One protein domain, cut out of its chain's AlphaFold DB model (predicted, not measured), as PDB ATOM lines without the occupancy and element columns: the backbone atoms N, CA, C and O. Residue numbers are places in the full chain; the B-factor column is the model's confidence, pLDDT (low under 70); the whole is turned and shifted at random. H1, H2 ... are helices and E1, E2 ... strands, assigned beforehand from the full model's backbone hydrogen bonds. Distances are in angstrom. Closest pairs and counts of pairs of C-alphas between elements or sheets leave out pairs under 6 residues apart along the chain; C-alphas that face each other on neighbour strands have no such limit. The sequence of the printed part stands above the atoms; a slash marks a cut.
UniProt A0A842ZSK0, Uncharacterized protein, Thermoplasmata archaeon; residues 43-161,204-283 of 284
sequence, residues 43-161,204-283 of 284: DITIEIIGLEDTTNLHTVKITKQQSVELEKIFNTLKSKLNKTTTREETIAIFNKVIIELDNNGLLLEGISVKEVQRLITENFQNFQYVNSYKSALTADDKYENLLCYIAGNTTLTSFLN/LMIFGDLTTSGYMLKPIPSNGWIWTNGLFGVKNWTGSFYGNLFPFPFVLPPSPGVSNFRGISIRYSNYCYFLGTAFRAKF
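AT A GLANCE: This is residues 43 to 161 and 204 to 283 of the 284 residues of an uncharacterized protein of Thermoplasmata archaeon (UniProt A0A842ZSK0). A twisted sheet of seven strands has three helices, H1, H2 and H3, side by side over one face, and the small sheet of E4 and E5 covers part of its other face. The hairpin E6 and E7 points away from this body, and residues 242 to 261 form a long stretch with no named element. The printed part has 199 residues, with named elements in the order E1 E2 H1 H2 H3 H4 E3 E4 E5 E6 E7 E8 E9 E10 E11. The large sheet runs E2 E1 E10 E11 E3 E8 E9, all antiparallel, and the class is mixed, helices and strands. The whole is compact, with a radius of gyration of the C-alphas of 16.8 A and spans of 47 by 47 by 35 A.

IN THESE COORDINATES: E1, residues 43 to 49, begins with C-alpha 43 at (261.343, 281.526, 313.562); E2 is 57 to 62. H1, residues 64 to 81, measures 25.9 A, and H2, 87 to 103, 24.6 A; H3 is 113 to 121 and H4 128 to 132. E3 is 144 to 154, E4 157 to 160, E5 204 to 207, E6 209 to 213 and E7 216 to 220. E8, 222 to 230, measures 22.1 A; E9 is 233 to 241 and E10 262 to 268. E11, 271 to 282, measures 19.7 A and ends with C-alpha 282 at (235.292, 275.836, 300.007).

HOW THE PARTS SIT: In the large sheet, these pairs are within hydrogen-bond range: N 46 and O 58 of E1 and E2, 2.8 A; N 47 and O 265 of E1 and E10, 2.8 A; N 266 and O 273 of E10 and E11, 2.8 A; N 150 and O 276 of E3 and E11, 2.9 A; N 227 and O 151 of E8 and E3, 2.8 A; N 226 and O 237 of E8 and E9, 2.8 A. H1, H2 and H3 are on the same face, two layers, at heights of 9.8, 10.2 and 9.3 A. H2 touches H1 at a shallow tilt of 9 degrees, C-alphas 81 and 90 being closest at 6.8 A, and H3 at 31 degrees, C-alphas 95 and 117 at 5.9 A. H4 is only just not on the sheet, with 4 pairs of C-alphas within 10 A. E4 and E5, with N 206 and O 158 at 2.8 A, form a sandwich, two sheets face to face, with the large sheet; their strands stand at 47 degrees to its strands. In the hairpin E6 and E7, N 218 and O 211 are 2.8 A apart. Every O i to N i+4 pair is within range in H1, H2 and H3; H4 has 0 of 1, and 1 of 2 for O i to N i+3.

THE WHOLE: The C-alphas farthest apart, those of Glu 88 and Gly 214, are 50.2 A apart. Residues 162 to 203 are not printed, and C-alphas 161 and 204 are 6.8 A apart across the cut. The links H4 to E3 and E9 to E10 are long. Mean pLDDT of the printed part is 81.9; 40 residues are under 70, among them 123 to 140 and 243 to 256.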
ATOM      1  N   ASP A  43     261.689 282.933 313.738       89.19
ATOM      2  CA  ASP A  43     261.343 281.526 313.562       89.19
ATOM      3  C   ASP A  43     260.298 281.384 312.444       89.19
ATOM      4  O   ASP A  43     259.247 282.036 312.459       89.19
ATOM      5  N   ILE A  44     260.581 280.512 311.477       90.69
ATOM      6  CA  ILE A  44     259.606 280.050 310.489       90.69
ATOM      7  C   ILE A  44     259.459 278.541 310.564       90.69
ATOM      8  O   ILE A  44     260.439 277.817 310.717       90.69
ATOM      9  N   THR A  45     258.231 278.060 310.418       91.19
ATOM     10  CA  THR A  45     257.920 276.632 310.414       91.19
ATOM     11  C   THR A  45     257.484 276.211 309.020       91.19
ATOM     12  O   THR A  45     256.454 276.658 308.521       91.19
ATOM     13  N   ILE A  46     258.259 275.333 308.395       91.06
ATOM     14  CA  ILE A  46     257.987 274.760 307.079       91.06
ATOM     15  C   ILE A  46     257.426 273.355 307.278       91.06
ATOM     16  O   ILE A  46     257.985 272.556 308.029       91.06
ATOM     17  N   GLU A  47     256.321 273.057 306.602       89.81
ATOM     18  CA  GLU A  47     255.641 271.771 306.650       89.81
ATOM     19  C   GLU A  47     255.398 271.226 305.232       89.81
ATOM     20  O   GLU A  47     254.769 271.901 304.414       89.81
ATOM     21  N   ILE A  48     255.862 270.007 304.931       89.44
ATOM     22  CA  ILE A  48     255.557 269.298 303.675       89.44
ATOM     23  C   ILE A  48     254.465 268.258 303.928       89.44
ATOM     24  O   ILE A  48     254.685 267.151 304.411       89.44
ATOM     25  N   ILE A  49     253.243 268.614 303.566       87.31
ATOM     26  CA  ILE A  49     252.049 267.829 303.843       87.31
ATOM     27  C   ILE A  49     251.821 266.831 302.711       87.31
ATOM     28  O   ILE A  49     251.619 267.211 301.556       87.31
ATOM     29  N   GLY A  50     251.792 265.541 303.051       80.81
ATOM     30  CA  GLY A  50     251.470 264.464 302.111       80.81
ATOM     31  C   GLY A  50     252.578 263.441 301.863       80.81
ATOM     32  O   GLY A  50     252.288 262.445 301.202       80.81
ATOM     33  N   LEU A  51     253.780 263.629 302.419       78.12
ATOM     34  CA  LEU A  51     254.820 262.594 302.471       78.12
ATOM     35  C   LEU A  51     254.557 261.654 303.660       78.12
ATOM     36  O   LEU A  51     254.148 262.102 304.734       78.12
ATOM     37  N   GLU A  52     254.677 260.341 303.447       65.69
ATOM     38  CA  GLU A  52     254.317 259.325 304.452       65.69
ATOM     39  C   GLU A  52     255.461 259.003 305.427       65.69
ATOM     40  O   GLU A  52     255.177 258.514 306.520       65.69
ATOM     41  N   ASP A  53     256.701 259.374 305.090       54.25
ATOM     42  CA  ASP A  53     257.910 258.980 305.812       54.25
ATOM     43  C   ASP A  53     258.685 260.203 306.332       54.25
ATOM     44  O   ASP A  53     259.207 261.000 305.561       54.25
ATOM     45  N   THR A  54     258.814 260.292 307.661       49.81
ATOM     46  CA  THR A  54     259.721 261.162 308.446       49.81
ATOM     47  C   THR A  54     259.481 262.680 308.446       49.81
ATOM     48  O   THR A  54     259.137 263.285 307.446       49.81
ATOM     49  N   THR A  55     259.628 263.274 309.641       55.38
ATOM     50  CA  THR A  55     259.610 264.713 309.996       55.38
ATOM     51  C   THR A  55     259.320 265.692 308.856       55.38
ATOM     52  O   THR A  55     260.186 266.412 308.377       55.38
ATOM     53  N   ASN A  56     258.041 265.780 308.503       72.81
ATOM     54  CA  ASN A  56     257.506 266.721 307.523       72.81
ATOM     55  C   ASN A  56     257.474 268.169 308.022       72.81
ATOM     56  O   ASN A  56     256.881 269.002 307.356       72.81
ATOM     57  N   LEU A  57     258.033 268.456 309.198       82.25
ATOM     58  CA  LEU A  57     257.959 269.735 309.889       82.25
ATOM     59  C   LEU A  57     259.369 270.145 310.309       82.25
ATOM     60  O   LEU A  57     260.055 269.388 310.996       82.25
ATOM     61  N   HIS A  58     259.772 271.358 309.960       82.88
ATOM     62  CA  HIS A  58     261.052 271.924 310.359       82.88
ATOM     63  C   HIS A  58     260.877 273.385 310.720       82.88
ATOM     64  O   HIS A  58     260.143 274.113 310.058       82.88
ATOM     65  N   THR A  59     261.544 273.806 311.789       86.88
ATOM     66  CA  THR A  59     261.580 275.210 312.184       86.88
ATOM     67  C   THR A  59     262.991 275.729 311.979       86.88
ATOM     68  O   THR A  59     263.928 275.178 312.557       86.88
ATOM     69  N   VAL A  60     263.134 276.764 311.153       85.00
ATOM     70  CA  VAL A  60     264.411 277.438 310.892       85.00
ATOM     71  C   VAL A  60     264.355 278.880 311.342       85.00
ATOM     72  O   VAL A  60     263.300 279.513 311.345       85.00
ATOM     73  N   LYS A  61     265.530 279.397 311.684       87.62
ATOM     74  CA  LYS A  61     265.739 280.812 311.954       87.62
ATOM     75  C   LYS A  61     266.131 281.514 310.668       87.62
ATOM     76  O   LYS A  61     267.126 281.139 310.056       87.62
ATOM     77  N   ILE A  62     265.376 282.537 310.298       85.19
ATOM     78  CA  ILE A  62     265.654 283.368 309.128       85.19
ATOM     79  C   ILE A  62     265.923 284.815 309.525       85.19
ATOM     80  O   ILE A  62     265.470 285.289 310.566       85.19
ATOM     81  N   THR A  63     266.646 285.542 308.683       88.44
ATOM     82  CA  THR A  63     266.835 286.988 308.840       88.44
ATOM     83  C   THR A  63     265.584 287.758 308.413       88.44
ATOM     84  O   THR A  63     264.740 287.264 307.657       88.44
ATOM     85  N   LYS A  64     265.487 289.030 308.820       86.44
ATOM     86  CA  LYS A  64     264.463 289.950 308.294       86.44
ATOM     87  C   LYS A  64     264.496 290.020 306.765       86.44
ATOM     88  O   LYS A  64     263.443 289.999 306.136       86.44
ATOM     89  N   GLN A  65     265.683 290.029 306.159       86.56
ATOM     90  CA  GLN A  65     265.830 290.045 304.701       86.56
ATOM     91  C   GLN A  65     265.239 288.790 304.041       86.56
ATOM     92  O   GLN A  65     264.509 288.906 303.060       86.56
ATOM     93  N   GLN A  66     265.485 287.603 304.598       85.75
ATOM     94  CA  GLN A  66     264.881 286.361 304.101       85.75
ATOM     95  C   GLN A  66     263.351 286.369 304.234       85.75
ATOM     96  O   GLN A  66     262.661 285.867 303.349       85.75
ATOM     97  N   SER A  67     262.804 286.988 305.288       88.38
ATOM     98  CA  SER A  67     261.348 287.137 305.436       88.38
ATOM     99  C   SER A  67     260.738 288.027 304.340       88.38
ATOM    100  O   SER A  67     259.672 287.713 303.811       88.38
ATOM    101  N   VAL A  68     261.454 289.083 303.934       90.19
ATOM    102  CA  VAL A  68     261.056 289.970 302.829       90.19
ATOM    103  C   VAL A  68     261.123 289.238 301.487       90.19
ATOM    104  O   VAL A  68     260.217 289.378 300.663       90.19
ATOM    105  N   GLU A  69     262.155 288.420 301.258       90.81
ATOM    106  CA  GLU A  69     262.239 287.601 300.041       90.81
ATOM    107  C   GLU A  69     261.130 286.535 299.992       90.81
ATOM    108  O   GLU A  69     260.523 286.351 298.937       90.81
ATOM    109  N   LEU A  70     260.768 285.905 301.118       92.06
ATOM    110  CA  LEU A  70     259.619 284.992 301.189       92.06
ATOM    111  C   LEU A  70     258.310 285.695 300.794       92.06
ATOM    112  O   LEU A  70     257.554 285.187 299.961       92.06
ATOM    113  N   GLU A  71     258.048 286.881 301.347       93.19
ATOM    114  CA  GLU A  71     256.859 287.662 300.999       93.19
ATOM    115  C   GLU A  71     256.843 288.014 299.502       93.19
ATOM    116  O   GLU A  71     255.823 287.876 298.819       93.19
ATOM    117  N   LYS A  72     257.995 288.401 298.951       95.12
ATOM    118  CA  LYS A  72     258.164 288.715 297.529       95.12
ATOM    119  C   LYS A  72     257.938 287.502 296.623       95.12
ATOM    120  O   LYS A  72     257.305 287.666 295.574       95.12
ATOM    121  N   ILE A  73     258.385 286.307 297.017       95.81
ATOM    122  CA  ILE A  73     258.100 285.050 296.303       95.81
ATOM    123  C   ILE A  73     256.584 284.849 296.210       95.81
ATOM    124  O   ILE A  73     256.050 284.669 295.113       95.81
ATOM    125  N   PHE A  74     255.856 284.965 297.325       96.38
ATOM    126  CA  PHE A  74     254.405 284.743 297.335       96.38
ATOM    127  C   PHE A  74     253.597 285.865 296.671       96.38
ATOM    128  O   PHE A  74     252.584 285.590 296.023       96.38
ATOM    129  N   ASN A  75     254.056 287.113 296.738       96.31
ATOM    130  CA  ASN A  75     253.460 288.218 295.985       96.31
ATOM    131  C   ASN A  75     253.651 288.027 294.471       96.31
ATOM    132  O   ASN A  75     252.717 288.221 293.686       96.31
ATOM    133  N   THR A  76     254.834 287.563 294.058       97.50
ATOM    134  CA  THR A  76     255.126 287.213 292.662       97.50
ATOM    135  C   THR A  76     254.282 286.026 292.205       97.50
ATOM    136  O   THR A  76     253.711 286.068 291.112       97.50
ATOM    137  N   LEU A  77     254.148 284.994 293.045       97.62
ATOM    138  CA  LEU A  77     253.264 283.855 292.813       97.62
ATOM    139  C   LEU A  77     251.826 284.331 292.583       97.62
ATOM    140  O   LEU A  77     251.268 284.049 291.525       97.62
ATOM    141  N   LYS A  78     251.258 285.123 293.504       97.75
ATOM    142  CA  LYS A  78     249.904 285.687 293.376       97.75
ATOM    143  C   LYS A  78     249.723 286.432 292.055       97.75
ATOM    144  O   LYS A  78     248.744 286.210 291.344       97.75
ATOM    145  N   SER A  79     250.674 287.300 291.700       97.56
ATOM    146  CA  SER A  79     250.595 288.071 290.457       97.56
ATOM    147  C   SER A  79     250.653 287.192 289.208       97.56
ATOM    148  O   SER A  79     249.994 287.535 288.224       97.56
ATOM    149  N   LYS A  80     251.458 286.121 289.208       97.75
ATOM    150  CA  LYS A  80     251.546 285.177 288.087       97.75
ATOM    151  C   LYS A  80     250.249 284.371 287.973       97.75
ATOM    152  O   LYS A  80     249.655 284.344 286.903       97.75
ATOM    153  N   LEU A  81     249.756 283.825 289.087       96.94
ATOM    154  CA  LEU A  81     248.523 283.034 289.139       96.94
ATOM    155  C   LEU A  81     247.279 283.819 288.702       96.94
ATOM    156  O   LEU A  81     246.434 283.283 287.995       96.94
ATOM    157  N   ASN A  82     247.181 285.106 289.048       95.31
ATOM    158  CA  ASN A  82     246.065 285.959 288.615       95.31
ATOM    159  C   ASN A  82     246.000 286.184 287.095       95.31
ATOM    160  O   ASN A  82     244.968 286.628 286.598       95.31
ATOM    161  N   LYS A  83     247.094 285.928 286.369       95.25
ATOM    162  CA  LYS A  83     247.164 286.049 284.905       95.25
ATOM    163  C   LYS A  83     247.008 284.703 284.199       95.25
ATOM    164  O   LYS A  83     246.903 284.676 282.979       95.25
ATOM    165  N   THR A  84     247.018 283.610 284.954       93.69
ATOM    166  CA  THR A  84     246.984 282.249 284.431       93.69
ATOM    167  C   THR A  84     245.555 281.760 284.283       93.69
ATOM    168  O   THR A  84     244.735 281.906 285.188       93.69
ATOM    169  N   THR A  85     245.277 281.125 283.148       88.31
ATOM    170  CA  THR A  85     243.978 280.498 282.855       88.31
ATOM    171  C   THR A  85     244.084 278.987 282.680       88.31
ATOM    172  O   THR A  85     243.077 278.290 282.792       88.31
ATOM    173  N   THR A  86     245.292 278.464 282.445       90.06
ATOM    174  CA  THR A  86     245.513 277.047 282.140       90.06
ATOM    175  C   THR A  86     246.166 276.293 283.292       90.06
ATOM    176  O   THR A  86     246.842 276.841 284.173       90.06
ATOM    177  N   ARG A  87     245.942 274.982 283.296       89.56
ATOM    178  CA  ARG A  87     246.475 274.081 284.315       89.56
ATOM    179  C   ARG A  87     247.986 273.893 284.141       89.56
ATOM    180  O   ARG A  87     248.724 273.849 285.120       89.56
ATOM    181  N   GLU A  88     248.441 273.858 282.898       91.06
ATOM    182  CA  GLU A  88     249.834 273.689 282.490       91.06
ATOM    183  C   GLU A  88     250.688 274.887 282.928       91.06
ATOM    184  O   GLU A  88     251.752 274.708 283.522       91.06
ATOM    185  N   GLU A  89     250.189 276.112 282.728       94.56
ATOM    186  CA  GLU A  89     250.835 277.324 283.247       94.56
ATOM    187  C   GLU A  89     250.908 277.314 284.776       94.56
ATOM    188  O   GLU A  89     251.934 277.683 285.348       94.56
ATOM    189  N   THR A  90     249.848 276.843 285.442       94.69
ATOM    190  CA  THR A  90     249.804 276.736 286.909       94.69
ATOM    191  C   THR A  90     250.904 275.805 287.423       94.69
ATOM    192  O   THR A  90     251.655 276.174 288.327       94.69
ATOM    193  N   ILE A  91     251.051 274.628 286.806       93.62
ATOM    194  CA  ILE A  91     252.110 273.658 287.119       93.62
ATOM    195  C   ILE A  91     253.492 274.284 286.911       93.62
ATOM    196  O   ILE A  91     254.360 274.177 287.780       93.62
ATOM    197  N   ALA A  92     253.699 274.982 285.790       95.62
ATOM    198  CA  ALA A  92     254.967 275.641 285.498       95.62
ATOM    199  C   ALA A  92     255.309 276.730 286.530       95.62
ATOM    200  O   ALA A  92     256.470 276.864 286.925       95.62
ATOM    201  N   ILE A  93     254.315 277.495 286.992       97.06
ATOM    202  CA  ILE A  93     254.483 278.499 288.048       97.06
ATOM    203  C   ILE A  93     254.837 277.831 289.379       97.06
ATOM    204  O   ILE A  93     255.793 278.253 290.025       97.06
ATOM    205  N   PHE A  94     254.115 276.780 289.772       96.25
ATOM    206  CA  PHE A  94     254.371 276.059 291.022       96.25
ATOM    207  C   PHE A  94     255.778 275.459 291.046       96.25
ATOM    208  O   PHE A  94     256.508 275.656 292.013       96.25
ATOM    209  N   ASN A  95     256.200 274.815 289.955       95.94
ATOM    210  CA  ASN A  95     257.543 274.250 289.845       95.94
ATOM    211  C   ASN A  95     258.639 275.312 289.999       95.94
ATOM    212  O   ASN A  95     259.636 275.048 290.670       95.94
ATOM    213  N   LYS A  96     258.444 276.510 289.427       96.69
ATOM    214  CA  LYS A  96     259.372 277.641 289.592       96.69
ATOM    215  C   LYS A  96     259.429 278.126 291.038       96.69
ATOM    216  O   LYS A  96     260.523 278.333 291.547       96.69
ATOM    217  N   VAL A  97     258.283 278.258 291.704       96.56
ATOM    218  CA  VAL A  97     258.238 278.684 293.112       96.56
ATOM    219  C   VAL A  97     258.925 277.672 294.024       96.56
ATOM    220  O   VAL A  97     259.662 278.076 294.911       96.56
ATOM    221  N   ILE A  98     258.762 276.369 293.787       95.56
ATOM    222  CA  ILE A  98     259.451 275.335 294.576       95.56
ATOM    223  C   ILE A  98     260.977 275.463 294.436       95.56
ATOM    224  O   ILE A  98     261.684 275.365 295.433       95.56
ATOM    225  N   ILE A  99     261.482 275.740 293.228       95.12
ATOM    226  CA  ILE A  99     262.912 276.005 292.997       95.12
ATOM    227  C   ILE A  99     263.357 277.296 293.704       95.12
ATOM    228  O   ILE A  99     264.423 277.331 294.308       95.12
ATOM    229  N   GLU A 100     262.554 278.363 293.645       94.69
ATOM    230  CA  GLU A 100     262.852 279.619 294.347       94.69
ATOM    231  C   GLU A 100     262.909 279.418 295.872       94.69
ATOM    232  O   GLU A 100     263.803 279.961 296.515       94.69
ATOM    233  N   LEU A 101     262.016 278.606 296.448       92.44
ATOM    234  CA  LEU A 101     262.050 278.256 297.872       92.44
ATOM    235  C   LEU A 101     263.320 277.474 298.237       92.44
ATOM    236  O   LEU A 101     263.961 277.800 299.233       92.44
ATOM    237  N   ASP A 102     263.720 276.502 297.415       91.38
ATOM    238  CA  ASP A 102     264.950 275.721 297.614       91.38
ATOM    239  C   ASP A 102     266.201 276.603 297.610       91.38
ATOM    240  O   ASP A 102     266.997 276.578 298.545       91.38
ATOM    241  N   ASN A 103     266.313 277.479 296.606       90.69
ATOM    242  CA  ASN A 103     267.433 278.413 296.465       90.69
ATOM    243  C   ASN A 103     267.566 279.379 297.656       90.69
ATOM    244  O   ASN A 103     268.644 279.926 297.881       90.69
ATOM    245  N   ASN A 104     266.481 279.607 298.402       87.06
ATOM    246  CA  ASN A 104     266.469 280.434 299.610       87.06
ATOM    247  C   ASN A 104     266.654 279.620 300.907       87.06
ATOM    248  O   ASN A 104     266.585 280.196 301.993       87.06
ATOM    249  N   GLY A 105     266.886 278.305 300.817       85.31
ATOM    250  CA  GLY A 105     267.025 277.415 301.972       85.31
ATOM    251  C   GLY A 105     265.708 277.164 302.712       85.31
ATOM    252  O   GLY A 105     265.715 276.917 303.913       85.31
ATOM    253  N   LEU A 106     264.570 277.280 302.015       85.31
ATOM    254  CA  LEU A 106     263.222 277.150 302.582       85.31
ATOM    255  C   LEU A 106     262.562 275.799 302.265       85.31
ATOM    256  O   LEU A 106     261.364 275.629 302.500       85.31
ATOM    257  N   LEU A 107     263.315 274.841 301.721       84.31
ATOM    258  CA  LEU A 107     262.903 273.441 301.639       84.31
ATOM    259  C   LEU A 107     263.578 272.615 302.738       84.31
ATOM    260  O   LEU A 107     264.644 272.962 303.240       84.31
ATOM    261  N   LEU A 108     262.915 271.525 303.128       79.62
ATOM    262  CA  LEU A 108     263.378 270.610 304.169       79.62
ATOM    263  C   LEU A 108     264.686 269.918 303.760       79.62
ATOM    264  O   LEU A 108     264.768 269.346 302.672       79.62
ATOM    265  N   GLU A 109     265.677 269.909 304.658       77.12
ATOM    266  CA  GLU A 109     266.910 269.142 304.456       77.12
ATOM    267  C   GLU A 109     266.587 267.665 304.187       77.12
ATOM    268  O   GLU A 109     265.800 267.036 304.896       77.12
ATOM    269  N   GLY A 110     267.197 267.103 303.141       78.50
ATOM    270  CA  GLY A 110     266.994 265.708 302.741       78.50
ATOM    271  C   GLY A 110     265.818 265.465 301.790       78.50
ATOM    272  O   GLY A 110     265.723 264.365 301.252       78.50
ATOM    273  N   ILE A 111     264.977 266.469 301.511       83.75
ATOM    274  CA  ILE A 111     263.905 266.361 300.513       83.75
ATOM    275  C   ILE A 111     264.335 267.057 299.222       83.75
ATOM    276  O   ILE A 111     264.675 268.235 299.202       83.75
ATOM    277  N   SER A 112     264.299 266.324 298.108       89.56
ATOM    278  CA  SER A 112     264.687 266.890 296.811       89.56
ATOM    279  C   SER A 112     263.591 267.784 296.220       89.56
ATOM    280  O   SER A 112     262.404 267.460 296.292       89.56
ATOM    281  N   VAL A 113     263.979 268.853 295.513       92.19
ATOM    282  CA  VAL A 113     263.062 269.693 294.710       92.19
ATOM    283  C   VAL A 113     262.127 268.847 293.846       92.19
ATOM    284  O   VAL A 113     260.920 269.083 293.800       92.19
ATOM    285  N   LYS A 114     262.676 267.818 293.191       92.25
ATOM    286  CA  LYS A 114     261.925 266.915 292.312       92.25
ATOM    287  C   LYS A 114     260.834 266.151 293.063       92.25
ATOM    288  O   LYS A 114     259.751 265.931 292.525       92.25
ATOM    289  N   GLU A 115     261.103 265.744 294.296       90.38
ATOM    290  CA  GLU A 115     260.140 265.033 295.130       90.38
ATOM    291  C   GLU A 115     258.968 265.926 295.542       90.38
ATOM    292  O   GLU A 115     257.813 265.512 295.423       90.38
ATOM    293  N   VAL A 116     259.249 267.176 295.917       90.69
ATOM    294  CA  VAL A 116     258.221 268.178 296.237       90.69
ATOM    295  C   VAL A 116     257.388 268.541 295.008       90.69
ATOM    296  O   VAL A 116     256.158 268.580 295.073       90.69
ATOM    297  N   GLN A 117     258.040 268.759 293.864       93.38
ATOM    298  CA  GLN A 117     257.362 269.017 292.592       93.38
ATOM    299  C   GLN A 117     256.433 267.862 292.222       93.38
ATOM    300  O   GLN A 117     255.266 268.098 291.905       93.38
ATOM    301  N   ARG A 118     256.900 266.614 292.339       89.81
ATOM    302  CA  ARG A 118     256.076 265.424 292.109       89.81
ATOM    303  C   ARG A 118     254.881 265.359 293.061       89.81
ATOM    304  O   ARG A 118     253.757 265.135 292.612       89.81
ATOM    305  N   LEU A 119     255.103 265.585 294.358       88.62
ATOM    306  CA  LEU A 119     254.045 265.585 295.374       88.62
ATOM    307  C   LEU A 119     252.914 266.556 295.014       88.62
ATOM    308  O   LEU A 119     251.740 266.193 295.118       88.62
ATOM    309  N   ILE A 120     253.285 267.769 294.598       88.94
ATOM    310  CA  ILE A 120     252.357 268.863 294.309       88.94
ATOM    311  C   ILE A 120     251.718 268.714 292.925       88.94
ATOM    312  O   ILE A 120     250.536 269.000 292.776       88.94
ATOM    313  N   THR A 121     252.451 268.275 291.902       83.31
ATOM    314  CA  THR A 121     251.980 268.378 290.509       83.31
ATOM    315  C   THR A 121     251.432 267.074 289.926       83.31
ATOM    316  O   THR A 121     250.497 267.142 289.125       83.31
ATOM    317  N   GLU A 122     251.915 265.902 290.356       75.06
ATOM    318  CA  GLU A 122     251.594 264.611 289.717       75.06
ATOM    319  C   GLU A 122     250.411 263.866 290.366       75.06
ATOM    320  O   GLU A 122     249.740 263.064 289.717       75.06
ATOM    321  N   ASN A 123     250.079 264.150 291.632       63.75
ATOM    322  CA  ASN A 123     249.085 263.367 292.388       63.75
ATOM    323  C   ASN A 123     247.626 263.532 291.913       63.75
ATOM    324  O   ASN A 123     246.765 262.725 292.267       63.75
ATOM    325  N   PHE A 124     247.327 264.562 291.117       60.78
ATOM    326  CA  PHE A 124     245.961 264.880 290.680       60.78
ATOM    327  C   PHE A 124     245.486 264.121 289.439       60.78
ATOM    328  O   PHE A 124     244.325 264.246 289.056       60.78
ATOM    329  N   GLN A 125     246.346 263.307 288.826       53.56
ATOM    330  CA  GLN A 125     246.033 262.614 287.573       53.56
ATOM    331  C   GLN A 125     245.180 261.348 287.740       53.56
ATOM    332  O   GLN A 125     244.817 260.716 286.748       53.56
ATOM    333  N   ASN A 126     244.819 260.956 288.968       54.47
ATOM    334  CA  ASN A 126     244.038 259.739 289.180       54.47
ATOM    335  C   ASN A 126     242.539 259.981 288.900       54.47
ATOM    336  O   ASN A 126     241.724 260.201 289.798       54.47
ATOM    337  N   PHE A 127     242.193 259.947 287.610       50.84
ATOM    338  CA  PHE A 127     240.873 260.201 287.016       50.84
ATOM    339  C   PHE A 127     239.710 259.391 287.615       50.84
ATOM    340  O   PHE A 127     238.552 259.767 287.423       50.84
ATOM    341  N   GLN A 128     239.978 258.303 288.348       53.44
ATOM    342  CA  GLN A 128     238.925 257.507 288.992       53.44
ATOM    343  C   GLN A 128     238.047 258.345 289.936       53.44
ATOM    344  O   GLN A 128     236.839 258.130 289.979       53.44
ATOM    345  N   TYR A 129     238.611 259.355 290.610       53.16
ATOM    346  CA  TYR A 129     237.845 260.238 291.498       53.16
ATOM    347  C   TYR A 129     236.958 261.232 290.737       53.16
ATOM    348  O   TYR A 129     235.872 261.557 291.202       53.16
ATOM    349  N   VAL A 130     237.361 261.675 289.542       56.91
ATOM    350  CA  VAL A 130     236.579 262.624 288.724       56.91
ATOM    351  C   VAL A 130     235.205 262.038 288.379       56.91
ATOM    352  O   VAL A 130     234.198 262.741 288.417       56.91
ATOM    353  N   ASN A 131     235.145 260.735 288.083       55.62
ATOM    354  CA  ASN A 131     233.907 260.070 287.673       55.62
ATOM    355  C   ASN A 131     232.896 259.901 288.817       55.62
ATOM    356  O   ASN A 131     231.699 260.025 288.570       55.62
ATOM    357  N   SER A 132     233.346 259.678 290.056       58.47
ATOM    358  CA  SER A 132     232.454 259.550 291.221       58.47
ATOM    359  C   SER A 132     231.820 260.877 291.650       58.47
ATOM    360  O   SER A 132     230.757 260.866 292.260       58.47
ATOM    361  N   TYR A 133     232.443 262.010 291.311       59.81
ATOM    362  CA  TYR A 133     231.946 263.350 291.644       59.81
ATOM    363  C   TYR A 133     231.242 264.049 290.477       59.81
ATOM    364  O   TYR A 133     230.763 265.167 290.644       59.81
ATOM    365  N   LYS A 134     231.091 263.383 289.320       57.56
ATOM    366  CA  LYS A 134     230.312 263.910 288.186       57.56
ATOM    367  C   LYS A 134     228.872 264.265 288.560       57.56
ATOM    368  O   LYS A 134     228.328 265.213 288.010       57.56
ATOM    369  N   SER A 135     228.270 263.543 289.506       55.62
ATOM    370  CA  SER A 135     226.926 263.831 290.024       55.62
ATOM    371  C   SER A 135     226.872 265.048 290.957       55.62
ATOM    372  O   SER A 135     225.808 265.638 291.101       55.62
ATOM    373  N   ALA A 136     228.003 265.447 291.552       53.00
ATOM    374  CA  ALA A 136     228.137 266.654 292.372       53.00
ATOM    375  C   ALA A 136     228.505 267.906 291.547       53.00
ATOM    376  O   ALA A 136     228.526 269.004 292.092       53.00
ATOM    377  N   LEU A 137     228.756 267.770 290.235       58.56
ATOM    378  CA  LEU A 137     229.013 268.879 289.294       58.56
ATOM    379  C   LEU A 137     227.747 269.689 288.948       58.56
ATOM    380  O   LEU A 137     227.665 270.310 287.887       58.56
ATOM    381  N   THR A 138     226.728 269.679 289.806       54.06
ATOM    382  CA  THR A 138     225.551 270.524 289.623       54.06
ATOM    383  C   THR A 138     225.874 271.950 290.060       54.06
ATOM    384  O   THR A 138     225.936 272.228 291.253       54.06
ATOM    385  N   ALA A 139     226.005 272.817 289.054       52.19
ATOM    386  CA  ALA A 139     226.116 274.273 289.109       52.19
ATOM    387  C   ALA A 139     227.401 274.846 289.734       52.19
ATOM    388  O   ALA A 139     227.912 274.386 290.747       52.19
ATOM    389  N   ASP A 140     227.902 275.887 289.070       58.41
ATOM    390  CA  ASP A 140     228.999 276.759 289.475       58.41
ATOM    391  C   ASP A 140     228.809 277.250 290.919       58.41
ATOM    392  O   ASP A 140     228.123 278.240 291.182       58.41
ATOM    393  N   ASP A 141     229.393 276.537 291.883       70.44
ATOM    394  CA  ASP A 141     229.436 277.017 293.257       70.44
ATOM    395  C   ASP A 141     230.537 278.077 293.329       70.44
ATOM    396  O   ASP A 141     231.740 277.792 293.331       70.44
ATOM    397  N   LYS A 142     230.114 279.344 293.357       80.81
ATOM    398  CA  LYS A 142     230.962 280.535 293.516       80.81
ATOM    399  C   LYS A 142     231.984 280.389 294.656       80.81
ATOM    400  O   LYS A 142     233.055 280.993 294.598       80.81
ATOM    401  N   TYR A 143     231.661 279.586 295.663       85.25
ATOM    402  CA  TYR A 143     232.410 279.444 296.901       85.25
ATOM    403  C   TYR A 143     233.226 278.156 296.983       85.25
ATOM    404  O   TYR A 143     233.889 277.940 297.992       85.25
ATOM    405  N   GLU A 144     233.206 277.308 295.953       86.81
ATOM    406  CA  GLU A 144     233.852 275.999 295.979       86.81
ATOM    407  C   GLU A 144     234.706 275.740 294.730       86.81
ATOM    408  O   GLU A 144     234.435 276.242 293.641       86.81
ATOM    409  N   ASN A 145     235.754 274.933 294.884       88.69
ATOM    410  CA  ASN A 145     236.507 274.345 293.787       88.69
ATOM    411  C   ASN A 145     236.878 272.894 294.108       88.69
ATOM    412  O   ASN A 145     237.161 272.546 295.258       88.69
ATOM    413  N   LEU A 146     236.898 272.052 293.081       86.94
ATOM    414  CA  LEU A 146     237.222 270.633 293.186       86.94
ATOM    415  C   LEU A 146     238.462 270.314 292.364       86.94
ATOM    416  O   LEU A 146     238.715 270.911 291.319       86.94
ATOM    417  N   LEU A 147     239.221 269.339 292.841       85.75
ATOM    418  CA  LEU A 147     240.444 268.842 292.229       85.75
ATOM    419  C   LEU A 147     241.428 269.938 291.794       85.75
ATOM    420  O   LEU A 147     241.914 269.977 290.654       85.75
ATOM    421  N   CYS A 148     241.681 270.864 292.711       89.19
ATOM    422  CA  CYS A 148     242.313 272.130 292.398       89.19
ATOM    423  C   CYS A 148     243.785 272.178 292.814       89.19
ATOM    424  O   CYS A 148     244.193 271.633 293.842       89.19
ATOM    425  N   TYR A 149     244.580 272.883 292.010       94.38
ATOM    426  CA  TYR A 149     245.768 273.549 292.529       94.38
ATOM    427  C   TYR A 149     245.316 274.679 293.436       94.38
ATOM    428  O   TYR A 149     244.333 275.352 293.127       94.38
ATOM    429  N   ILE A 150     246.029 274.881 294.535       95.69
ATOM    430  CA  ILE A 150     245.693 275.884 295.534       95.69
ATOM    431  C   ILE A 150     246.962 276.572 296.035       95.69
ATOM    432  O   ILE A 150     247.981 275.921 296.264       95.69
ATOM    433  N   ALA A 151     246.897 277.889 296.205       97.56
ATOM    434  CA  ALA A 151     247.942 278.684 296.837       97.56
ATOM    435  C   ALA A 151     247.334 279.845 297.630       97.56
ATOM    436  O   ALA A 151     246.239 280.306 297.305       97.56
ATOM    437  N   GLY A 152     248.036 280.334 298.646       96.81
ATOM    438  CA  GLY A 152     247.542 281.449 299.445       96.81
ATOM    439  C   GLY A 152     248.529 281.981 300.473       96.81
ATOM    440  O   GLY A 152     249.577 281.386 300.728       96.81
ATOM    441  N   ASN A 153     248.158 283.120 301.055       96.31
ATOM    442  CA  ASN A 153     248.753 283.696 302.259       96.31
ATOM    443  C   ASN A 153     247.610 284.127 303.176       96.31
ATOM    444  O   ASN A 153     246.756 284.906 302.746       96.31
ATOM    445  N   THR A 154     247.580 283.610 304.400       95.12
ATOM    446  CA  THR A 154     246.426 283.715 305.303       95.12
ATOM    447  C   THR A 154     246.857 283.803 306.761       95.12
ATOM    448  O   THR A 154     247.896 283.245 307.095       95.12
ATOM    449  N   THR A 155     246.099 284.467 307.638       92.44
ATOM    450  CA  THR A 155     246.579 284.706 309.008       92.44
ATOM    451  C   THR A 155     246.350 283.561 309.999       92.44
ATOM    452  O   THR A 155     247.251 283.159 310.729       92.44
ATOM    453  N   LEU A 156     245.131 283.023 310.038       87.88
ATOM    454  CA  LEU A 156     244.705 281.988 310.984       87.88
ATOM    455  C   LEU A 156     244.441 280.701 310.218       87.88
ATOM    456  O   LEU A 156     243.321 280.479 309.755       87.88
ATOM    457  N   THR A 157     245.483 279.896 310.031       88.75
ATOM    458  CA  THR A 157     245.399 278.659 309.252       88.75
ATOM    459  C   THR A 157     246.035 277.504 309.996       88.75
ATOM    460  O   THR A 157     247.191 277.565 310.420       88.75
ATOM    461  N   SER A 158     245.259 276.435 310.123       84.62
ATOM    462  CA  SER A 158     245.636 275.223 310.839       84.62
ATOM    463  C   SER A 158     245.509 274.017 309.928       84.62
ATOM    464  O   SER A 158     244.584 273.919 309.120       84.62
ATOM    465  N   PHE A 159     246.433 273.078 310.090       83.94
ATOM    466  CA  PHE A 159     246.453 271.822 309.359       83.94
ATOM    467  C   PHE A 159     246.205 270.695 310.344       83.94
ATOM    468  O   PHE A 159     246.912 270.586 311.342       83.94
ATOM    469  N   LEU A 160     245.186 269.885 310.073       77.88
ATOM    470  CA  LEU A 160     244.881 268.700 310.860       77.88
ATOM    471  C   LEU A 160     245.320 267.466 310.086       77.88
ATOM    472  O   LEU A 160     244.916 267.248 308.934       77.88
ATOM    473  N   ASN A 161     246.137 266.648 310.742       74.56
ATOM    474  CA  ASN A 161     246.506 265.342 310.229       74.56
ATOM    475  C   ASN A 161     245.382 264.320 310.507       74.56
ATOM    476  O   ASN A 161     244.375 264.612 311.153       74.56
ATOM    477  N   LEU A 204     243.209 268.089 306.450       81.12
ATOM    478  CA  LEU A 204     242.291 269.221 306.482       81.12
ATOM    479  C   LEU A 204     243.080 270.495 306.713       81.12
ATOM    480  O   LEU A 204     243.909 270.552 307.613       81.12
ATOM    481  N   MET A 205     242.790 271.509 305.912       87.00
ATOM    482  CA  MET A 205     243.258 272.862 306.147       87.00
ATOM    483  C   MET A 205     242.042 273.710 306.524       87.00
ATOM    484  O   MET A 205     241.008 273.736 305.846       87.00
ATOM    485  N   ILE A 206     242.160 274.332 307.687       86.06
ATOM    486  CA  ILE A 206     241.120 275.080 308.378       86.06
ATOM    487  C   ILE A 206     241.535 276.542 308.390       86.06
ATOM    488  O   ILE A 206     242.689 276.841 308.687       86.06
ATOM    489  N   PHE A 207     240.584 277.431 308.105       86.81
ATOM    490  CA  PHE A 207     240.782 278.875 308.157       86.81
ATOM    491  C   PHE A 207     239.897 279.490 309.232       86.81
ATOM    492  O   PHE A 207     238.703 279.195 309.297       86.81
ATOM    493  N   GLY A 208     240.482 280.387 310.013       84.69
ATOM    494  CA  GLY A 208     239.846 281.044 311.142       84.69
ATOM    495  C   GLY A 208     240.088 280.295 312.446       84.69
ATOM    496  O   GLY A 208     240.732 279.247 312.475       84.69
ATOM    497  N   ASP A 209     239.573 280.870 313.523       78.25
ATOM    498  CA  ASP A 209     239.659 280.321 314.874       78.25
ATOM    499  C   ASP A 209     238.389 280.663 315.674       78.25
ATOM    500  O   ASP A 209     237.495 281.359 315.185       78.25
ATOM    501  N   LEU A 210     238.293 280.180 316.908       73.00
ATOM    502  CA  LEU A 210     237.250 280.534 317.864       73.00
ATOM    503  C   LEU A 210     237.866 281.299 319.038       73.00
ATOM    504  O   LEU A 210     238.859 280.882 319.624       73.00
ATOM    505  N   THR A 211     237.231 282.396 319.439       70.19
ATOM    506  CA  THR A 211     237.561 283.108 320.679       70.19
ATOM    507  C   THR A 211     236.398 283.081 321.654       70.19
ATOM    508  O   THR A 211     235.233 283.009 321.260       70.19
ATOM    509  N   THR A 212     236.704 283.151 322.944       61.50
ATOM    510  CA  THR A 212     235.703 283.297 323.996       61.50
ATOM    511  C   THR A 212     235.453 284.780 324.260       61.50
ATOM    512  O   THR A 212     236.354 285.555 324.570       61.50
ATOM    513  N   SER A 213     234.196 285.199 324.137       58.16
ATOM    514  CA  SER A 213     233.750 286.544 324.509       58.16
ATOM    515  C   SER A 213     232.598 286.387 325.499       58.16
ATOM    516  O   SER A 213     231.441 286.231 325.109       58.16
ATOM    517  N   GLY A 214     232.936 286.346 326.792       74.00
ATOM    518  CA  GLY A 214     232.013 285.922 327.850       74.00
ATOM    519  C   GLY A 214     231.770 284.408 327.807       74.00
ATOM    520  O   GLY A 214     232.718 283.638 327.686       74.00
ATOM    521  N   TYR A 215     230.503 283.985 327.869       63.06
ATOM    522  CA  TYR A 215     230.090 282.571 327.758       63.06
ATOM    523  C   TYR A 215     229.855 282.098 326.310       63.06
ATOM    524  O   TYR A 215     229.436 280.965 326.095       63.06
ATOM    525  N   MET A 216     230.085 282.962 325.314       63.72
ATOM    526  CA  MET A 216     229.832 282.670 323.901       63.72
ATOM    527  C   MET A 216     231.146 282.453 323.146       63.72
ATOM    528  O   MET A 216     232.078 283.255 323.264       63.72
ATOM    529  N   LEU A 217     231.188 281.406 322.320       70.38
ATOM    530  CA  LEU A 217     232.225 281.222 321.306       70.38
ATOM    531  C   LEU A 217     231.918 282.135 320.115       70.38
ATOM    532  O   LEU A 217     230.821 282.085 319.558       70.38
ATOM    533  N   LYS A 218     232.878 282.976 319.729       72.38
ATOM    534  CA  LYS A 218     232.795 283.842 318.551       72.38
ATOM    535  C   LYS A 218     233.819 283.399 317.508       72.38
ATOM    536  O   LYS A 218     234.987 283.234 317.863       72.38
ATOM    537  N   PRO A 219     233.419 283.234 316.239       76.19
ATOM    538  CA  PRO A 219     234.359 282.916 315.179       76.19
ATOM    539  C   PRO A 219     235.226 284.135 314.842       76.19
ATOM    540  O   PRO A 219     234.732 285.261 314.766       76.19
ATOM    541  N   ILE A 220     236.519 283.899 314.632       84.38
ATOM    542  CA  ILE A 220     237.485 284.862 314.107       84.38
ATOM    543  C   ILE A 220     237.855 284.406 312.690       84.38
ATOM    544  O   ILE A 220     238.310 283.272 312.528       84.38
ATOM    545  N   PRO A 221     237.679 285.244 311.655       88.94
ATOM    546  CA  PRO A 221     238.034 284.861 310.296       88.94
ATOM    547  C   PRO A 221     239.550 284.826 310.106       88.94
ATOM    548  O   PRO A 221     240.295 285.575 310.741       88.94
ATOM    549  N   SER A 222     240.005 284.016 309.152       90.75
ATOM    550  CA  SER A 222     241.345 284.182 308.591       90.75
ATOM    551  C   SER A 222     241.321 285.308 307.562       90.75
ATOM    552  O   SER A 222     240.336 285.459 306.840       90.75
ATOM    553  N   ASN A 223     242.387 286.100 307.489       94.69
ATOM    554  CA  ASN A 223     242.513 287.180 306.512       94.69
ATOM    555  C   ASN A 223     243.627 286.876 305.522       94.69
ATOM    556  O   ASN A 223     244.669 286.354 305.914       94.69
ATOM    557  N   GLY A 224     243.442 287.258 304.262       95.50
ATOM    558  CA  GLY A 224     244.500 287.200 303.262       95.50
ATOM    559  C   GLY A 224     243.976 286.937 301.860       95.50
ATOM    560  O   GLY A 224     243.011 287.567 301.421       95.50
ATOM    561  N   TRP A 225     244.632 286.035 301.135       96.31
ATOM    562  CA  TRP A 225     244.193 285.617 299.810       96.31
ATOM    563  C   TRP A 225     244.381 284.122 299.583       96.31
ATOM    564  O   TRP A 225     245.338 283.517 300.066       96.31
ATOM    565  N   ILE A 226     243.473 283.557 298.795       96.06
ATOM    566  CA  ILE A 226     243.493 282.174 298.337       96.06
ATOM    567  C   ILE A 226     243.201 282.183 296.843       96.06
ATOM    568  O   ILE A 226     242.285 282.854 296.373       96.06
ATOM    569  N   TRP A 227     243.980 281.427 296.090       96.69
ATOM    570  CA  TRP A 227     243.786 281.213 294.669       96.69
ATOM    571  C   TRP A 227     243.646 279.720 294.408       96.69
ATOM    572  O   TRP A 227     244.378 278.916 294.991       96.69
ATOM    573  N   THR A 228     242.724 279.342 293.525       95.19
ATOM    574  CA  THR A 228     242.576 277.959 293.065       95.19
ATOM    575  C   THR A 228     242.403 277.866 291.557       95.19
ATOM    576  O   THR A 228     241.817 278.755 290.941       95.19
ATOM    577  N   ASN A 229     242.840 276.748 290.982       93.38
ATOM    578  CA  ASN A 229     242.528 276.340 289.613       93.38
ATOM    579  C   ASN A 229     242.143 274.860 289.601       93.38
ATOM    580  O   ASN A 229     242.984 273.991 289.859       93.38
ATOM    581  N   GLY A 230     240.864 274.585 289.352       90.12
ATOM    582  CA  GLY A 230     240.259 273.257 289.449       90.12
ATOM    583  C   GLY A 230     239.094 273.070 288.482       90.12
ATOM    584  O   GLY A 230     238.980 273.776 287.482       90.12
ATOM    585  N   LEU A 231     238.226 272.099 288.771       87.12
ATOM    586  CA  LEU A 231     237.109 271.726 287.894       87.12
ATOM    587  C   LEU A 231     236.106 272.861 287.663       87.12
ATOM    588  O   LEU A 231     235.468 272.894 286.615       87.12
ATOM    589  N   PHE A 232     235.980 273.791 288.612       87.50
ATOM    590  CA  PHE A 232     235.111 274.964 288.489       87.50
ATOM    591  C   PHE A 232     235.879 276.211 288.026       87.50
ATOM    592  O   PHE A 232     235.485 277.339 288.312       87.50
ATOM    593  N   GLY A 233     236.994 276.006 287.318       89.31
ATOM    594  CA  GLY A 233     237.829 277.065 286.767       89.31
ATOM    595  C   GLY A 233     238.760 277.709 287.792       89.31
ATOM    596  O   GLY A 233     239.056 277.148 288.856       89.31
ATOM    597  N   VAL A 234     239.251 278.895 287.432       93.06
ATOM    598  CA  VAL A 234     240.116 279.720 288.277       93.06
ATOM    599  C   VAL A 234     239.258 280.557 289.220       93.06
ATOM    600  O   VAL A 234     238.360 281.272 288.777       93.06
ATOM    601  N   LYS A 235     239.551 280.496 290.521       92.94
ATOM    602  CA  LYS A 235     238.866 281.283 291.555       92.94
ATOM    603  C   LYS A 235     239.885 281.972 292.455       92.94
ATOM    604  O   LYS A 235     240.913 281.390 292.801       92.94
ATOM    605  N   ASN A 236     239.592 283.213 292.826       93.88
ATOM    606  CA  ASN A 236     240.423 284.035 293.700       93.88
ATOM    607  C   ASN A 236     239.543 284.639 294.796       93.88
ATOM    608  O   ASN A 236     238.552 285.307 294.507       93.88
ATOM    609  N   TRP A 237     239.936 284.411 296.042       92.19
ATOM    610  CA  TRP A 237     239.318 284.981 297.227       92.19
ATOM    611  C   TRP A 237     240.340 285.886 297.905       92.19
ATOM    612  O   TRP A 237     241.467 285.477 298.166       92.19
ATOM    613  N   THR A 238     239.962 287.130 298.178       94.62
ATOM    614  CA  THR A 238     240.774 288.083 298.941       94.62
ATOM    615  C   THR A 238     239.881 288.739 299.986       94.62
ATOM    616  O   THR A 238     238.753 289.114 299.672       94.62
ATOM    617  N   GLY A 239     240.384 288.881 301.210       93.50
ATOM    618  CA  GLY A 239     239.642 289.443 302.334       93.50
ATOM    619  C   GLY A 239     239.620 288.485 303.516       93.50
ATOM    620  O   GLY A 239     240.628 287.844 303.808       93.50
ATOM    621  N   SER A 240     238.476 288.420 304.186       90.94
ATOM    622  CA  SER A 240     238.230 287.551 305.334       90.94
ATOM    623  C   SER A 240     237.468 286.306 304.889       90.94
ATOM    624  O   SER A 240     236.489 286.430 304.156       90.94
ATOM    625  N   PHE A 241     237.893 285.126 305.332       85.50
ATOM    626  CA  PHE A 241     237.230 283.859 305.022       85.50
ATOM    627  C   PHE A 241     237.211 282.936 306.235       85.50
ATOM    628  O   PHE A 241     238.138 282.912 307.056       85.50
ATOM    629  N   TYR A 242     236.153 282.135 306.298       80.31
ATOM    630  CA  TYR A 242     236.048 281.016 307.221       80.31
ATOM    631  C   TYR A 242     236.228 279.709 306.449       80.31
ATOM    632  O   TYR A 242     235.590 279.465 305.423       80.31
ATOM    633  N   GLY A 243     237.068 278.821 306.978       68.06
ATOM    634  CA  GLY A 243     236.814 277.398 306.820       68.06
ATOM    635  C   GLY A 243     235.607 277.115 307.698       68.06
ATOM    636  O   GLY A 243     235.512 277.686 308.780       68.06
ATOM    637  N   ASN A 244     234.647 276.316 307.246       59.97
ATOM    638  CA  ASN A 244     233.411 276.081 307.989       59.97
ATOM    639  C   ASN A 244     233.720 275.261 309.263       59.97
ATOM    640  O   ASN A 244     233.602 274.036 309.306       59.97
ATOM    641  N   LEU A 245     234.175 275.979 310.289       52.44
ATOM    642  CA  LEU A 245     234.461 275.585 311.659       52.44
ATOM    643  C   LEU A 245     233.141 275.508 312.422       52.44
ATOM    644  O   LEU A 245     232.921 276.243 313.379       52.44
ATOM    645  N   PHE A 246     232.224 274.650 311.982       42.75
ATOM    646  CA  PHE A 246     231.030 274.380 312.769       42.75
ATOM    647  C   PHE A 246     231.082 272.974 313.356       42.75
ATOM    648  O   PHE A 246     230.780 271.999 312.666       42.75
ATOM    649  N   PRO A 247     231.436 272.852 314.648       40.28
ATOM    650  CA  PRO A 247     231.162 271.663 315.420       40.28
ATOM    651  C   PRO A 247     229.699 271.750 315.870       40.28
ATOM    652  O   PRO A 247     229.408 272.143 316.993       40.28
ATOM    653  N   PHE A 248     228.754 271.423 314.989       37.69
ATOM    654  CA  PHE A 248     227.441 270.978 315.454       37.69
ATOM    655  C   PHE A 248     227.222 269.551 314.973       37.69
ATOM    656  O   PHE A 248     227.351 269.300 313.775       37.69
ATOM    657  N   PRO A 249     226.904 268.596 315.865       39.62
ATOM    658  CA  PRO A 249     227.134 267.189 315.559       39.62
ATOM    659  C   PRO A 249     226.180 266.615 314.503       39.62
ATOM    660  O   PRO A 249     226.415 265.505 314.045       39.62
ATOM    661  N   PHE A 250     225.120 267.329 314.093       40.19
ATOM    662  CA  PHE A 250     224.063 266.733 313.264       40.19
ATOM    663  C   PHE A 250     223.360 267.647 312.250       40.19
ATOM    664  O   PHE A 250     222.360 267.210 311.687       40.19
ATOM    665  N   VAL A 251     223.835 268.870 311.963       38.22
ATOM    666  CA  VAL A 251     223.127 269.716 310.969       38.22
ATOM    667  C   VAL A 251     223.863 269.844 309.640       38.22
ATOM    668  O   VAL A 251     223.225 269.672 308.612       38.22
ATOM    669  N   LEU A 252     225.181 270.023 309.603       37.03
ATOM    670  CA  LEU A 252     225.971 269.962 308.367       37.03
ATOM    671  C   LEU A 252     227.410 269.577 308.738       37.03
ATOM    672  O   LEU A 252     227.866 269.980 309.808       37.03
ATOM    673  N   PRO A 253     228.139 268.806 307.908       42.56
ATOM    674  CA  PRO A 253     229.524 268.482 308.219       42.56
ATOM    675  C   PRO A 253     230.331 269.785 308.346       42.56
ATOM    676  O   PRO A 253     230.116 270.686 307.524       42.56
ATOM    677  N   PRO A 254     231.264 269.897 309.319       51.03
ATOM    678  CA  PRO A 254     232.245 270.972 309.302       51.03
ATOM    679  C   PRO A 254     232.899 270.905 307.928       51.03
ATOM    680  O   PRO A 254     233.487 269.885 307.574       51.03
ATOM    681  N   SER A 255     232.683 271.913 307.088       55.09
ATOM    682  CA  SER A 255     233.339 271.959 305.786       55.09
ATOM    683  C   SER A 255     234.717 272.547 306.041       55.09
ATOM    684  O   SER A 255     234.826 273.770 306.116       55.09
ATOM    685  N   PRO A 256     235.774 271.729 306.199       62.19
ATOM    686  CA  PRO A 256     237.122 272.269 306.244       62.19
ATOM    687  C   PRO A 256     237.281 273.196 305.041       62.19
ATOM    688  O   PRO A 256     236.768 272.888 303.959       62.19
ATOM    689  N   GLY A 257     237.929 274.345 305.244       81.25
ATOM    690  CA  GLY A 257     238.100 275.291 304.146       81.25
ATOM    691  C   GLY A 257     238.787 274.619 302.961       81.25
ATOM    692  O   GLY A 257     238.453 274.880 301.813       81.25
ATOM    693  N   VAL A 258     239.672 273.656 303.232       88.12
ATOM    694  CA  VAL A 258     240.296 272.804 302.224       88.12
ATOM    695  C   VAL A 258     240.395 271.360 302.724       88.12
ATOM    696  O   VAL A 258     240.803 271.108 303.858       88.12
ATOM    697  N   SER A 259     240.056 270.388 301.874       84.12
ATOM    698  CA  SER A 259     240.171 268.957 302.173       84.12
ATOM    699  C   SER A 259     241.171 268.234 301.270       84.12
ATOM    700  O   SER A 259     241.318 268.526 300.079       84.12
ATOM    701  N   ASN A 260     241.851 267.255 301.873       83.19
ATOM    702  CA  ASN A 260     242.944 266.481 301.288       83.19
ATOM    703  C   ASN A 260     244.042 267.379 300.694       83.19
ATOM    704  O   ASN A 260     244.470 267.176 299.558       83.19
ATOM    705  N   PHE A 261     244.459 268.392 301.461       88.50
ATOM    706  CA  PHE A 261     245.568 269.254 301.067       88.50
ATOM    707  C   PHE A 261     246.878 268.459 301.000       88.50
ATOM    708  O   PHE A 261     247.183 267.667 301.893       88.50
ATOM    709  N   ARG A 262     247.665 268.685 299.951       89.31
ATOM    710  CA  ARG A 262     249.021 268.151 299.796       89.31
ATOM    711  C   ARG A 262     249.921 269.218 299.201       89.31
ATOM    712  O   ARG A 262     249.612 269.741 298.131       89.31
ATOM    713  N   GLY A 263     251.033 269.516 299.852       92.50
ATOM    714  CA  GLY A 263     251.968 270.531 299.386       92.50
ATOM    715  C   GLY A 263     252.801 271.125 300.505       92.50
ATOM    716  O   GLY A 263     253.059 270.459 301.501       92.50
ATOM    717  N   ILE A 264     253.228 272.368 300.321       93.44
ATOM    718  CA  ILE A 264     254.066 273.092 301.274       93.44
ATOM    719  C   ILE A 264     253.198 274.080 302.052       93.44
ATOM    720  O   ILE A 264     252.377 274.790 301.466       93.44
ATOM    721  N   SER A 265     253.431 274.157 303.357       93.75
ATOM    722  CA  SER A 265     252.995 275.235 304.238       93.75
ATOM    723  C   SER A 265     254.223 275.897 304.862       93.75
ATOM    724  O   SER A 265     255.115 275.206 305.336       93.75
ATOM    725  N   ILE A 266     254.263 277.224 304.900       94.38
ATOM    726  CA  ILE A 266     255.303 278.014 305.565       94.38
ATOM    727  C   ILE A 266     254.599 278.973 306.518       94.38
ATOM    728  O   ILE A 266     253.886 279.882 306.087       94.38
ATOM    729  N   ARG A 267     254.782 278.757 307.818       92.06
ATOM    730  CA  ARG A 267     254.237 279.608 308.874       92.06
ATOM    731  C   ARG A 267     255.308 280.569 309.355       92.06
ATOM    732  O   ARG A 267     256.421 280.161 309.677       92.06
ATOM    733  N   TYR A 268     254.942 281.837 309.397       86.00
ATOM    734  CA  TYR A 268     255.791 282.935 309.812       86.00
ATOM    735  C   TYR A 268     254.927 283.967 310.533       86.00
ATOM    736  O   TYR A 268     254.012 284.529 309.931       86.00
ATOM    737  N   SER A 269     255.221 284.245 311.808       84.75
ATOM    738  CA  SER A 269     254.394 285.141 312.630       84.75
ATOM    739  C   SER A 269     252.916 284.700 312.593       84.75
ATOM    740  O   SER A 269     252.617 283.516 312.738       84.75
ATOM    741  N   ASN A 270     251.996 285.631 312.353       85.25
ATOM    742  CA  ASN A 270     250.576 285.368 312.151       85.25
ATOM    743  C   ASN A 270     250.234 285.130 310.677       85.25
ATOM    744  O   ASN A 270     249.130 285.470 310.290       85.25
ATOM    745  N   TYR A 271     251.158 284.656 309.838       91.25
ATOM    746  CA  TYR A 271     250.912 284.368 308.425       91.25
ATOM    747  C   TYR A 271     251.257 282.919 308.097       91.25
ATOM    748  O   TYR A 271     252.237 282.346 308.571       91.25
ATOM    749  N   CYS A 272     250.446 282.336 307.231       94.31
ATOM    750  CA  CYS A 272     250.597 281.006 306.690       94.31
ATOM    751  C   CYS A 272     250.541 281.106 305.172       94.31
ATOM    752  O   CYS A 272     249.475 281.322 304.581       94.31
ATOM    753  N   TYR A 273     251.701 280.915 304.560       96.06
ATOM    754  CA  TYR A 273     251.854 280.752 303.130       96.06
ATOM    755  C   TYR A 273     251.687 279.283 302.772       96.06
ATOM    756  O   TYR A 273     252.213 278.414 303.462       96.06
ATOM    757  N   PHE A 274     250.980 278.979 301.694       95.81
ATOM    758  CA  PHE A 274     250.861 277.603 301.230       95.81
ATOM    759  C   PHE A 274     250.762 277.530 299.717       95.81
ATOM    760  O   PHE A 274     250.241 278.435 299.062       95.81
ATOM    761  N   LEU A 275     251.244 276.421 299.170       95.88
ATOM    762  CA  LEU A 275     251.006 276.035 297.789       95.88
ATOM    763  C   LEU A 275     250.938 274.517 297.681       95.88
ATOM    764  O   LEU A 275     251.664 273.787 298.357       95.88
ATOM    765  N   GLY A 276     250.054 274.028 296.832       94.62
ATOM    766  CA  GLY A 276     249.835 272.605 296.741       94.62
ATOM    767  C   GLY A 276     248.586 272.268 295.969       94.62
ATOM    768  O   GLY A 276     248.138 272.980 295.073       94.62
ATOM    769  N   THR A 277     248.001 271.153 296.340       92.25
ATOM    770  CA  THR A 277     246.792 270.662 295.719       92.25
ATOM    771  C   THR A 277     245.785 270.227 296.755       92.25
ATOM    772  O   THR A 277     246.141 269.887 297.882       92.25
ATOM    773  N   ALA A 278     244.516 270.268 296.376       89.81
ATOM    774  CA  ALA A 278     243.409 269.949 297.250       89.81
ATOM    775  C   ALA A 278     242.316 269.203 296.497       89.81
ATOM    776  O   ALA A 278     242.008 269.493 295.338       89.81
ATOM    777  N   PHE A 279     241.694 268.248 297.185       85.50
ATOM    778  CA  PHE A 279     240.526 267.565 296.643       85.50
ATOM    779  C   PHE A 279     239.337 268.527 296.542       85.50
ATOM    780  O   PHE A 279     238.667 268.570 295.512       85.50
ATOM    781  N   ARG A 280     239.117 269.328 297.587       85.00
ATOM    782  CA  ARG A 280     238.055 270.333 297.663       85.00
ATOM    783  C   ARG A 280     238.573 271.567 298.384       85.00
ATOM    784  O   ARG A 280     239.272 271.436 299.384       85.00
ATOM    785  N   ALA A 281     238.187 272.738 297.910       89.19
ATOM    786  CA  ALA A 281     238.385 274.016 298.576       89.19
ATOM    787  C   ALA A 281     237.030 274.728 298.630       89.19
ATOM    788  O   ALA A 281     236.389 274.848 297.592       89.19
ATOM    789  N   LYS A 282     236.568 275.145 299.810       87.00
ATOM    790  CA  LYS A 282     235.292 275.836 300.007       87.00
ATOM    791  C   LYS A 282     235.434 276.960 301.028       87.00
ATOM    792  O   LYS A 282     235.834 276.704 302.159       87.00
ATOM    793  N   PHE A 283     235.052 278.175 300.646       83.62
ATOM    794  CA  PHE A 283     235.244 279.381 301.456       83.62
ATOM    795  C   PHE A 283     233.963 280.206 301.518       83.62
ATOM    796  O   PHE A 283     233.338 280.427 300.485       83.62
TER     797      PHE A 283